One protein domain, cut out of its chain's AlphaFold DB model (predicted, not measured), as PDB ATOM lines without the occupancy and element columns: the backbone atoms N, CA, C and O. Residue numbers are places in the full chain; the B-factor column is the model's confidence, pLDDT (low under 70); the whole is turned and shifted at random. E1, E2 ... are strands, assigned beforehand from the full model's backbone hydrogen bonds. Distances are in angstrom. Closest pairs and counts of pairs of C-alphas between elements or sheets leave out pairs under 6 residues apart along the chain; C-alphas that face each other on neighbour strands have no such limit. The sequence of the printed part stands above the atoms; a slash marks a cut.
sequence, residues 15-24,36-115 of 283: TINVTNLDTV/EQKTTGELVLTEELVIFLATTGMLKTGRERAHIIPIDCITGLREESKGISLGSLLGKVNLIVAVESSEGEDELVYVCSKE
ATOM      1  N   THR A  15     190.360 151.801 194.360       81.00
ATOM      2  CA  THR A  15     189.971 152.760 195.394       81.00
ATOM      3  C   THR A  15     191.202 153.104 196.219       81.00
ATOM      4  O   THR A  15     191.847 152.211 196.778       81.00
ATOM      5  N   ILE A  16     191.556 154.390 196.269       78.25
ATOM      6  CA  ILE A  16     192.679 154.892 197.067       78.25
ATOM      7  C   ILE A  16     192.216 155.937 198.078       78.25
ATOM      8  O   ILE A  16     191.367 156.782 197.799       78.25
ATOM      9  N   ASN A  17     192.809 155.896 199.269       76.44
ATOM     10  CA  ASN A  17     192.554 156.896 200.297       76.44
ATOM     11  C   ASN A  17     193.357 158.154 199.989       76.44
ATOM     12  O   ASN A  17     194.589 158.115 199.911       76.44
ATOM     13  N   VAL A  18     192.672 159.285 199.875       72.94
ATOM     14  CA  VAL A  18     193.315 160.567 199.598       72.94
ATOM     15  C   VAL A  18     192.863 161.619 200.603       72.94
ATOM     16  O   VAL A  18     191.773 161.583 201.171       72.94
ATOM     17  N   THR A  19     193.739 162.576 200.869       70.94
ATOM     18  CA  THR A  19     193.376 163.829 201.527       70.94
ATOM     19  C   THR A  19     193.378 164.895 200.452       70.94
ATOM     20  O   THR A  19     194.448 165.220 199.942       70.94
ATOM     21  N   ASN A  20     192.214 165.409 200.072       62.00
ATOM     22  CA  ASN A  20     192.173 166.518 199.135       62.00
ATOM     23  C   ASN A  20     192.645 167.786 199.872       62.00
ATOM     24  O   ASN A  20     192.173 168.101 200.970       62.00
ATOM     25  N   LEU A  21     193.638 168.460 199.293       56.44
ATOM     26  CA  LEU A  21     194.056 169.792 199.704       56.44
ATOM     27  C   LEU A  21     193.370 170.811 198.796       56.44
ATOM     28  O   LEU A  21     194.033 171.591 198.118       56.44
ATOM     29  N   ASP A  22     192.041 170.807 198.780       53.97
ATOM     30  CA  ASP A  22     191.311 171.866 198.108       53.97
ATOM     31  C   ASP A  22     191.539 173.155 198.909       53.97
ATOM     32  O   ASP A  22     190.988 173.357 199.998       53.97
ATOM     33  N   THR A  23     192.302 174.088 198.349       46.78
ATOM     34  CA  THR A  23     192.021 175.505 198.573       46.78
ATOM     35  C   THR A  23     190.732 175.809 197.829       46.78
ATOM     36  O   THR A  23     190.756 176.155 196.651       46.78
ATOM     37  N   VAL A  24     189.583 175.634 198.487       41.91
ATOM     38  CA  VAL A  24     188.298 176.038 197.910       41.91
ATOM     39  C   VAL A  24     188.254 177.563 197.862       41.91
ATOM     40  O   VAL A  24     187.749 178.196 198.780       41.91
ATOM     41  N   GLU A  36     192.580 176.532 205.100       55.34
ATOM     42  CA  GLU A  36     192.786 175.271 204.380       55.34
ATOM     43  C   GLU A  36     191.775 174.233 204.888       55.34
ATOM     44  O   GLU A  36     191.868 173.759 206.026       55.34
ATOM     45  N   GLN A  37     190.814 173.843 204.051       58.53
ATOM     46  CA  GLN A  37     189.894 172.765 204.392       58.53
ATOM     47  C   GLN A  37     190.516 171.431 204.011       58.53
ATOM     48  O   GLN A  37     190.599 171.064 202.846       58.53
ATOM     49  N   LYS A  38     190.940 170.674 205.024       61.94
ATOM     50  CA  LYS A  38     191.381 169.291 204.831       61.94
ATOM     51  C   LYS A  38     190.160 168.389 204.774       61.94
ATOM     52  O   LYS A  38     189.526 168.133 205.801       61.94
ATOM     53  N   THR A  39     189.840 167.907 203.582       66.62
ATOM     54  CA  THR A  39     188.839 166.862 203.382       66.62
ATOM     55  C   THR A  39     189.549 165.534 203.151       66.62
ATOM     56  O   THR A  39     190.503 165.424 202.383       66.62
ATOM     57  N   THR A  40     189.122 164.509 203.877       70.94
ATOM     58  CA  THR A  40     189.525 163.125 203.612       70.94
ATOM     59  C   THR A  40     188.480 162.477 202.720       70.94
ATOM     60  O   THR A  40     187.300 162.818 202.796       70.94
ATOM     61  N   GLY A  41     188.902 161.576 201.847       79.69
ATOM     62  CA  GLY A  41     187.994 160.903 200.937       79.69
ATOM     63  C   GLY A  41     188.630 159.701 200.272       79.69
ATOM     64  O   GLY A  41     189.799 159.375 200.493       79.69
ATOM     65  N   GLU A  42     187.830 159.066 199.438       79.25
ATOM     66  CA  GLU A  42     188.244 157.970 198.581       79.25
ATOM     67  C   GLU A  42     188.231 158.467 197.144       79.25
ATOM     68  O   GLU A  42     187.307 159.159 196.716       79.25
ATOM     69  N   LEU A  43     189.281 158.147 196.404       79.75
ATOM     70  CA  LEU A  43     189.325 158.365 194.975       79.75
ATOM     71  C   LEU A  43     189.152 157.004 194.309       79.75
ATOM     72  O   LEU A  43     189.965 156.098 194.502       79.75
ATOM     73  N   VAL A  44     188.037 156.871 193.605       81.31
ATOM     74  CA  VAL A  44     187.570 155.654 192.954       81.31
ATOM     75  C   VAL A  44     187.771 155.817 191.458       81.31
ATOM     76  O   VAL A  44     187.310 156.786 190.861       81.31
ATOM     77  N   LEU A  45     188.480 154.878 190.853       81.00
ATOM     78  CA  LEU A  45     188.711 154.816 189.419       81.00
ATOM     79  C   LEU A  45     187.862 153.694 188.824       81.00
ATOM     80  O   LEU A  45     187.915 152.542 189.274       81.00
ATOM     81  N   THR A  46     187.099 154.060 187.805       82.06
ATOM     82  CA  THR A  46     186.285 153.164 186.980       82.06
ATOM     83  C   THR A  46     186.834 153.160 185.550       82.06
ATOM     84  O   THR A  46     187.817 153.842 185.263       82.06
ATOM     85  N   GLU A  47     186.218 152.389 184.652       71.06
ATOM     86  CA  GLU A  47     186.630 152.341 183.240       71.06
ATOM     87  C   GLU A  47     186.414 153.681 182.511       71.06
ATOM     88  O   GLU A  47     187.156 153.988 181.582       71.06
ATOM     89  N   GLU A  48     185.443 154.490 182.952       70.88
ATOM     90  CA  GLU A  48     185.024 155.722 182.263       70.88
ATOM     91  C   GLU A  48     185.297 156.998 183.080       70.88
ATOM     92  O   GLU A  48     185.507 158.079 182.527       70.88
ATOM     93  N   LEU A  49     185.308 156.891 184.410       75.12
ATOM     94  CA  LEU A  49     185.283 158.033 185.322       75.12
ATOM     95  C   LEU A  49     186.289 157.884 186.466       75.12
ATOM     96  O   LEU A  49     186.487 156.801 187.030       75.12
ATOM     97  N   VAL A  50     186.829 159.021 186.896       73.00
ATOM     98  CA  VAL A  50     187.438 159.203 188.212       73.00
ATOM     99  C   VAL A  50     186.421 159.861 189.132       73.00
ATOM    100  O   VAL A  50     185.950 160.970 188.885       73.00
ATOM    101  N   ILE A  51     186.097 159.187 190.226       73.00
ATOM    102  CA  ILE A  51     185.115 159.631 191.206       73.00
ATOM    103  C   ILE A  51     185.846 159.886 192.518       73.00
ATOM    104  O   ILE A  51     186.248 158.962 193.218       73.00
ATOM    105  N   PHE A  52     185.992 161.150 192.892       64.56
ATOM    106  CA  PHE A  52     186.382 161.494 194.253       64.56
ATOM    107  C   PHE A  52     185.135 161.565 195.134       64.56
ATOM    108  O   PHE A  52     184.282 162.441 194.970       64.56
ATOM    109  N   LEU A  53     185.043 160.646 196.087       58.81
ATOM    110  CA  LEU A  53     184.036 160.600 197.138       58.81
ATOM    111  C   LEU A  53     184.622 161.241 198.398       58.81
ATOM    112  O   LEU A  53     185.373 160.613 199.146       58.81
ATOM    113  N   ALA A  54     184.274 162.502 198.664       59.16
ATOM    114  CA  ALA A  54     184.665 163.135 199.917       59.16
ATOM    115  C   ALA A  54     183.863 162.534 201.082       59.16
ATOM    116  O   ALA A  54     182.640 162.689 201.154       59.16
ATOM    117  N   THR A  55     184.553 161.917 202.040       54.44
ATOM    118  CA  THR A  55     183.962 161.483 203.306       54.44
ATOM    119  C   THR A  55     184.199 162.563 204.362       54.44
ATOM    120  O   THR A  55     185.280 162.715 204.918       54.44
ATOM    121  N   THR A  56     183.152 163.360 204.601       52.56
ATOM    122  CA  THR A  56     182.949 164.285 205.739       52.56
ATOM    123  C   THR A  56     184.209 164.906 206.377       52.56
ATOM    124  O   THR A  56     184.800 164.337 207.292       52.56
ATOM    125  N   GLY A  57     184.548 166.140 205.983       50.34
ATOM    126  CA  GLY A  57     185.479 167.026 206.706       50.34
ATOM    127  C   GLY A  57     184.755 168.120 207.507       50.34
ATOM    128  O   GLY A  57     183.560 168.329 207.308       50.34
ATOM    129  N   MET A  58     185.475 168.825 208.398       44.91
ATOM    130  CA  MET A  58     185.001 169.787 209.428       44.91
ATOM    131  C   MET A  58     184.236 171.043 208.941       44.91
ATOM    132  O   MET A  58     184.175 172.056 209.635       44.91
ATOM    133  N   LEU A  59     183.567 171.008 207.797       44.41
ATOM    134  CA  LEU A  59     182.450 171.912 207.574       44.41
ATOM    135  C   LEU A  59     181.327 171.471 208.517       44.41
ATOM    136  O   LEU A  59     180.804 170.366 208.387       44.41
ATOM    137  N   LYS A  60     180.936 172.333 209.466       48.31
ATOM    138  CA  LYS A  60     179.859 172.128 210.466       48.31
ATOM    139  C   LYS A  60     178.493 171.679 209.892       48.31
ATOM    140  O   LYS A  60     177.526 171.559 210.635       48.31
ATOM    141  N   THR A  61     178.389 171.455 208.585       55.50
ATOM    142  CA  THR A  61     177.187 171.105 207.833       55.50
ATOM    143  C   THR A  61     177.065 169.620 207.475       55.50
ATOM    144  O   THR A  61     175.992 169.230 207.030       55.50
ATOM    145  N   GLY A  62     178.122 168.800 207.612       57.56
ATOM    146  CA  GLY A  62     178.061 167.354 207.316       57.56
ATOM    147  C   GLY A  62     177.659 167.015 205.872       57.56
ATOM    148  O   GLY A  62     176.950 166.040 205.645       57.56
ATOM    149  N   ARG A  63     178.044 167.853 204.899       57.62
ATOM    150  CA  ARG A  63     177.700 167.654 203.482       57.62
ATOM    151  C   ARG A  63     178.778 166.824 202.786       57.62
ATOM    152  O   ARG A  63     179.959 167.129 202.914       57.62
ATOM    153  N   GLU A  64     178.346 165.814 202.040       60.31
ATOM    154  CA  GLU A  64     179.178 165.057 201.100       60.31
ATOM    155  C   GLU A  64     179.303 165.851 199.791       60.31
ATOM    156  O   GLU A  64     178.313 166.413 199.309       60.31
ATOM    157  N   ARG A  65     180.509 165.908 199.219       63.47
ATOM    158  CA  ARG A  65     180.763 166.448 197.876       63.47
ATOM    159  C   ARG A  65     181.435 165.350 197.061       63.47
ATOM    160  O   ARG A  65     182.435 164.793 197.505       63.47
ATOM    161  N   ALA A  66     180.878 165.037 195.898       67.44
ATOM    162  CA  ALA A  66     181.508 164.143 194.939       67.44
ATOM    163  C   ALA A  66     182.048 164.974 193.776       67.44
ATOM    164  O   ALA A  66     181.336 165.847 193.273       67.44
ATOM    165  N   HIS A  67     183.290 164.721 193.373       69.62
ATOM    166  CA  HIS A  67     183.821 165.218 192.106       69.62
ATOM    167  C   HIS A  67     183.836 164.037 191.146       69.62
ATOM    168  O   HIS A  67     184.460 163.020 191.437       69.62
ATOM    169  N   ILE A  68     183.104 164.160 190.046       76.75
ATOM    170  CA  ILE A  68     183.069 163.159 188.983       76.75
ATOM    171  C   ILE A  68     183.814 163.783 187.815       76.75
ATOM    172  O   ILE A  68     183.396 164.821 187.306       76.75
ATOM    173  N   ILE A  69     184.942 163.186 187.458       79.94
ATOM    174  CA  ILE A  69     185.841 163.673 186.419       79.94
ATOM    175  C   ILE A  69     185.905 162.586 185.351       79.94
ATOM    176  O   ILE A  69     186.419 161.500 185.636       79.94
ATOM    177  N   PRO A  70     185.381 162.839 184.146       78.50
ATOM    178  CA  PRO A  70     185.579 161.944 183.017       78.50
ATOM    179  C   PRO A  70     187.068 161.734 182.738       78.50
ATOM    180  O   PRO A  70     187.869 162.665 182.859       78.50
ATOM    181  N   ILE A  71     187.465 160.499 182.431       78.81
ATOM    182  CA  ILE A  71     188.886 160.159 182.293       78.81
ATOM    183  C   ILE A  71     189.556 160.861 181.102       78.81
ATOM    184  O   ILE A  71     190.752 161.156 181.142       78.81
ATOM    185  N   ASP A  72     188.771 161.157 180.071       75.88
ATOM    186  CA  ASP A  72     189.134 161.927 178.883       75.88
ATOM    187  C   ASP A  72     189.332 163.419 179.183       75.88
ATOM    188  O   ASP A  72     190.124 164.067 178.504       75.88
ATOM    189  N   CYS A  73     188.710 163.953 180.239       82.50
ATOM    190  CA  CYS A  73     188.970 165.317 180.704       82.50
ATOM    191  C   CYS A  73     190.295 165.452 181.463       82.50
ATOM    192  O   CYS A  73     190.746 166.572 181.691       82.50
ATOM    193  N   ILE A  74     190.924 164.352 181.888       84.38
ATOM    194  CA  ILE A  74     192.222 164.424 182.560       84.38
ATOM    195  C   ILE A  74     193.274 164.697 181.488       84.38
ATOM    196  O   ILE A  74     193.519 163.849 180.632       84.38
ATOM    197  N   THR A  75     193.957 165.833 181.559       84.12
ATOM    198  CA  THR A  75     195.010 166.238 180.609       84.12
ATOM    199  C   THR A  75     196.401 165.855 181.106       84.12
ATOM    200  O   THR A  75     197.305 165.566 180.320       84.12
ATOM    201  N   GLY A  76     196.577 165.758 182.425       82.81
ATOM    202  CA  GLY A  76     197.873 165.512 183.044       82.81
ATOM    203  C   GLY A  76     197.768 164.871 184.421       82.81
ATOM    204  O   GLY A  76     196.889 165.194 185.214       82.81
ATOM    205  N   LEU A  77     198.705 163.966 184.701       85.56
ATOM    206  CA  LEU A  77     198.932 163.405 186.028       85.56
ATOM    207  C   LEU A  77     200.409 163.546 186.374       85.56
ATOM    208  O   LEU A  77     201.271 163.096 185.616       85.56
ATOM    209  N   ARG A  78     200.713 164.158 187.519       85.44
ATOM    210  CA  ARG A  78     202.093 164.237 188.012       85.44
ATOM    211  C   ARG A  78     202.177 164.055 189.518       85.44
ATOM    212  O   ARG A  78     201.279 164.444 190.263       85.44
ATOM    213  N   GLU A  79     203.294 163.475 189.940       86.00
ATOM    214  CA  GLU A  79     203.670 163.365 191.344       86.00
ATOM    215  C   GLU A  79     204.621 164.499 191.707       86.00
ATOM    216  O   GLU A  79     205.700 164.629 191.127       86.00
ATOM    217  N   GLU A  80     204.260 165.282 192.718       85.19
ATOM    218  CA  GLU A  80     205.169 166.253 193.314       85.19
ATOM    219  C   GLU A  80     205.555 165.808 194.724       85.19
ATOM    220  O   GLU A  80     204.743 165.747 195.655       85.19
ATOM    221  N   SER A  81     206.838 165.487 194.895       79.25
ATOM    222  CA  SER A  81     207.404 165.249 196.217       79.25
ATOM    223  C   SER A  81     207.522 166.581 196.951       79.25
ATOM    224  O   SER A  81     208.282 167.452 196.521       79.25
ATOM    225  N   LYS A  82     206.835 166.743 198.088       66.62
ATOM    226  CA  LYS A  82     207.108 167.891 198.958       66.62
ATOM    227  C   LYS A  82     208.530 167.748 199.494       66.62
ATOM    228  O   LYS A  82     208.856 166.765 200.161       66.62
ATOM    229  N   GLY A  83     209.374 168.733 199.184       54.41
ATOM    230  CA  GLY A  83     210.697 168.860 199.782       54.41
ATOM    231  C   GLY A  83     210.588 168.727 201.299       54.41
ATOM    232  O   GLY A  83     209.677 169.283 201.913       54.41
ATOM    233  N   ILE A  84     211.492 167.931 201.866       48.50
ATOM    234  CA  ILE A  84     211.578 167.540 203.275       48.50
ATOM    235  C   ILE A  84     211.453 168.787 204.169       48.50
ATOM    236  O   ILE A  84     212.443 169.443 204.478       48.50
ATOM    237  N   SER A  85     210.238 169.129 204.595       47.62
ATOM    238  CA  SER A  85     209.989 170.136 205.625       47.62
ATOM    239  C   SER A  85     209.359 169.422 206.815       47.62
ATOM    240  O   SER A  85     208.209 169.001 206.806       47.62
ATOM    241  N   LEU A  86     210.234 169.157 207.787       45.34
ATOM    242  CA  LEU A  86     210.000 168.746 209.170       45.34
ATOM    243  C   LEU A  86     208.638 168.096 209.511       45.34
ATOM    244  O   LEU A  86     207.660 168.761 209.836       45.34
ATOM    245  N   GLY A  87     208.654 166.765 209.637       51.12
ATOM    246  CA  GLY A  87     208.121 166.126 210.847       51.12
ATOM    247  C   GLY A  87     206.919 165.188 210.726       51.12
ATOM    248  O   GLY A  87     206.705 164.426 211.661       51.12
ATOM    249  N   SER A  88     206.145 165.170 209.633       53.47
ATOM    250  CA  SER A  88     204.937 164.305 209.597       53.47
ATOM    251  C   SER A  88     204.462 163.783 208.232       53.47
ATOM    252  O   SER A  88     203.511 163.007 208.187       53.47
ATOM    253  N   LEU A  89     205.121 164.134 207.121       55.12
ATOM    254  CA  LEU A  89     204.702 163.739 205.761       55.12
ATOM    255  C   LEU A  89     205.706 162.819 205.045       55.12
ATOM    256  O   LEU A  89     205.769 162.792 203.818       55.12
ATOM    257  N   LEU A  90     206.502 162.052 205.794       62.66
ATOM    258  CA  LEU A  90     207.371 161.031 205.203       62.66
ATOM    259  C   LEU A  90     206.515 159.999 204.447       62.66
ATOM    260  O   LEU A  90     205.684 159.325 205.047       62.66
ATOM    261  N   GLY A  91     206.721 159.899 203.130       70.31
ATOM    262  CA  GLY A  91     206.060 158.913 202.265       70.31
ATOM    263  C   GLY A  91     204.765 159.369 201.583       70.31
ATOM    264  O   GLY A  91     204.160 158.562 200.878       70.31
ATOM    265  N   LYS A  92     204.348 160.632 201.752       78.75
ATOM    266  CA  LYS A  92     203.208 161.204 201.019       78.75
ATOM    267  C   LYS A  92     203.663 162.052 199.835       78.75
ATOM    268  O   LYS A  92     204.708 162.701 199.903       78.75
ATOM    269  N   VAL A  93     202.864 162.065 198.775       82.62
ATOM    270  CA  VAL A  93     203.077 162.895 197.583       82.62
ATOM    271  C   VAL A  93     201.817 163.688 197.265       82.62
ATOM    272  O   VAL A  93     200.721 163.314 197.686       82.62
ATOM    273  N   ASN A  94     201.989 164.785 196.531       82.75
ATOM    274  CA  ASN A  94     200.880 165.440 195.860       82.75
ATOM    275  C   ASN A  94     200.641 164.715 194.526       82.75
ATOM    276  O   ASN A  94     201.532 164.693 193.678       82.75
ATOM    277  N   LEU A  95     199.460 164.132 194.357       82.31
ATOM    278  CA  LEU A  95     198.914 163.703 193.078       82.31
ATOM    279  C   LEU A  95     198.150 164.888 192.484       82.31
ATOM    280  O   LEU A  95     197.109 165.282 193.012       82.31
ATOM    281  N   ILE A  96     198.691 165.462 191.414       84.19
ATOM    282  CA  ILE A  96     198.062 166.574 190.703       84.19
ATOM    283  C   ILE A  96     197.320 166.010 189.499       84.19
ATOM    284  O   ILE A  96     197.928 165.327 188.671       84.19
ATOM    285  N   VAL A  97     196.023 166.294 189.429       84.62
ATOM    286  CA  VAL A  97     195.120 165.910 188.344       84.62
ATOM    287  C   VAL A  97     194.731 167.182 187.608       84.62
ATOM    288  O   VAL A  97     193.958 167.981 188.134       84.62
ATOM    289  N   ALA A  98     195.305 167.386 186.426       85.38
ATOM    290  CA  ALA A  98     194.917 168.479 185.546       85.38
ATOM    291  C   ALA A  98     193.671 168.066 184.754       85.38
ATOM    292  O   ALA A  98     193.624 166.950 184.223       85.38
ATOM    293  N   VAL A  99     192.658 168.931 184.740       84.44
ATOM    294  CA  VAL A  99     191.336 168.680 184.163       84.44
ATOM    295  C   VAL A  99     190.980 169.811 183.210       84.44
ATOM    296  O   VAL A  99     191.033 170.980 183.586       84.44
ATOM    297  N   GLU A 100     190.588 169.476 181.986       84.19
ATOM    298  CA  GLU A 100     190.064 170.461 181.038       84.19
ATOM    299  C   GLU A 100     188.623 170.852 181.410       84.19
ATOM    300  O   GLU A 100     187.758 170.001 181.630       84.19
ATOM    301  N   SER A 101     188.361 172.155 181.486       83.94
ATOM    302  CA  SER A 101     187.052 172.742 181.760       83.94
ATOM    303  C   SER A 101     186.702 173.798 180.710       83.94
ATOM    304  O   SER A 101     187.528 174.217 179.899       83.94
ATOM    305  N   SER A 102     185.450 174.266 180.705       80.50
ATOM    306  CA  SER A 102     185.021 175.320 179.774       80.50
ATOM    307  C   SER A 102     185.750 176.656 179.976       80.50
ATOM    308  O   SER A 102     185.677 177.518 179.102       80.50
ATOM    309  N   GLU A 103     186.401 176.850 181.127       84.62
ATOM    310  CA  GLU A 103     187.099 178.090 181.494       84.62
ATOM    311  C   GLU A 103     188.629 177.977 181.382       84.62
ATOM    312  O   GLU A 103     189.323 178.990 181.492       84.62
ATOM    313  N   GLY A 104     189.165 176.783 181.111       85.25
ATOM    314  CA  GLY A 104     190.600 176.539 181.005       85.25
ATOM    315  C   GLY A 104     191.003 175.179 181.562       85.25
ATOM    316  O   GLY A 104     190.223 174.236 181.555       85.25
ATOM    317  N   GLU A 105     192.244 175.075 182.024       84.94
ATOM    318  CA  GLU A 105     192.765 173.871 182.669       84.94
ATOM    319  C   GLU A 105     192.806 174.098 184.185       84.94
ATOM    320  O   GLU A 105     193.462 175.026 184.663       84.94
ATOM    321  N   ASP A 106     192.089 173.258 184.929       85.62
ATOM    322  CA  ASP A 106     192.018 173.291 186.386       85.62
ATOM    323  C   ASP A 106     192.928 172.208 186.980       85.62
ATOM    324  O   ASP A 106     192.927 171.062 186.533       85.62
ATOM    325  N   GLU A 107     193.694 172.536 188.023       85.56
ATOM    326  CA  GLU A 107     194.529 171.558 188.733       85.56
ATOM    327  C   GLU A 107     193.908 171.173 190.080       85.56
ATOM    328  O   GLU A 107     193.755 172.002 190.979       85.56
ATOM    329  N   LEU A 108     193.603 169.886 190.249       83.00
ATOM    330  CA  LEU A 108     193.143 169.311 191.511       83.00
ATOM    331  C   LEU A 108     194.309 168.622 192.220       83.00
ATOM    332  O   LEU A 108     195.013 167.805 191.621       83.00
ATOM    333  N   VAL A 109     194.518 168.930 193.503       82.31
ATOM    334  CA  VAL A 109     195.682 168.448 194.264       82.31
ATOM    335  C   VAL A 109     195.255 167.515 195.391       82.31
ATOM    336  O   VAL A 109     194.753 167.929 196.437       82.31
ATOM    337  N   TYR A 110     195.558 166.234 195.218       82.25
ATOM    338  CA  TYR A 110     195.306 165.200 196.212       82.25
ATOM    339  C   TYR A 110     196.596 164.825 196.935       82.25
ATOM    340  O   TYR A 110     197.655 164.711 196.331       82.25
ATOM    341  N   VAL A 111     196.526 164.582 198.239       81.31
ATOM    342  CA  VAL A 111     197.639 164.043 199.024       81.31
ATOM    343  C   VAL A 111     197.369 162.588 199.353       81.31
ATOM    344  O   VAL A 111     196.437 162.268 200.090       81.31
ATOM    345  N   CYS A 112     198.231 161.708 198.866       83.81
ATOM    346  CA  CYS A 112     198.134 160.267 199.073       83.81
ATOM    347  C   CYS A 112     199.510 159.657 199.355       83.81
ATOM    348  O   CYS A 112     200.522 160.365 199.432       83.81
ATOM    349  N   SER A 113     199.550 158.348 199.611       86.38
ATOM    350  CA  SER A 113     200.827 157.641 199.704       86.38
ATOM    351  C   SER A 113     201.485 157.576 198.323       86.38
ATOM    352  O   SER A 113     200.800 157.570 197.303       86.38
ATOM    353  N   LYS A 114     202.819 157.504 198.282       85.31
ATOM    354  CA  LYS A 114     203.547 157.319 197.017       85.31
ATOM    355  C   LYS A 114     203.137 156.036 196.278       85.31
ATOM    356  O   LYS A 114     203.160 155.990 195.059       85.31
ATOM    357  N   GLU A 115     202.798 154.974 197.002       85.62
ATOM    358  CA  GLU A 115     202.347 153.727 196.375       85.62
ATOM    359  C   GLU A 115     200.972 153.907 195.721       85.62
ATOM    360  O   GLU A 115     200.775 153.499 194.577       85.62
TER     361      GLU A 115
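What this domain is: This is residues 15 to 24 and 36 to 115 of the 283 residues of an uncharacterized protein of Thorarchaeota archaeon (strain OWC) (UniProt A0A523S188). The chain makes a single antiparallel sheet of seven strands, strongly twisted, curled like part of a barrel and bent back on itself. The leaf E4 E3 faces the leaf E1 E7 E6 E5, with E2 as the hinge; the ring is not closed, for the edge strands E4 and E5 meet only through their link. The printed part has 90 residues, with no named helix and seven strands, E1 to E7 in chain order; across the sheet they run E4 E3 E2 E1 E7 E6 E5, and the class is all strand. The whole is compact, with a radius of gyration of the C-alphas of 13.5 A and spans of 38 by 32 by 26 A.

How they stand to each other: Look first at the inner strands E6, residues 92 to 101, and E7, residues 104 to 113, an antiparallel hairpin at 158 degrees, where N 97 is 2.8 A from O 108. On one side of E6 find the edge strand E5, residues 74 to 80, antiparallel at 159 degrees, with N 98 and O 76 at 3.0 A. Beside E7 runs E1, residues 15 to 20, antiparallel; N 19 and O 111 are 2.8 A apart. Next comes E2, residues 39 to 45, antiparallel to E1 at 145 degrees, with N 18 and O 41 at 2.9 A. E3, residues 49 to 55, is antiparallel to E2 at 154 degrees, with N 44 and O 51 at 2.8 A. The other edge strand, E4, residues 66 to 70, is antiparallel to E3 at 168 degrees, with N 52 and O 67 at 2.8 A. E2 E3 E4 and E5 E6 E7 are meanders, each strand the antiparallel neighbour of the one before. In this folded sheet, one sheet bent back into two leaves, the closest C-alphas of E4 and E6 are those of Ile 69 and Val 99, 7.8 A apart. E3 and E7 are apart, and so are E1 and E4.

Where its parts are: Find C-alpha 15 at (189.971, 152.760, 195.394), where E1 begins and runs 14.4 A. E2 and E3 are 18.4 A each, E4 12.8 A and E5 16.9 A. E6 runs 27.7 A from C-alpha 92 at (203.208, 161.204, 201.019). E7 runs 28.5 A and ends at C-alpha 113, (200.827, 157.641, 199.704).

The domain as a whole: The C-alphas farthest apart are those of Gly 87 and Ser 102, at 39.8 A. Residues 25 to 35 are not printed, and C-alphas 24 and 36 are 7.9 A apart across the cut. The link from E5 to E6 is long, with 11 residues. The model's mean pLDDT over the printed part is 71.3; look for values under 70 at residues 20 to 24, 36 to 39, 52 to 67 and 82 to 90.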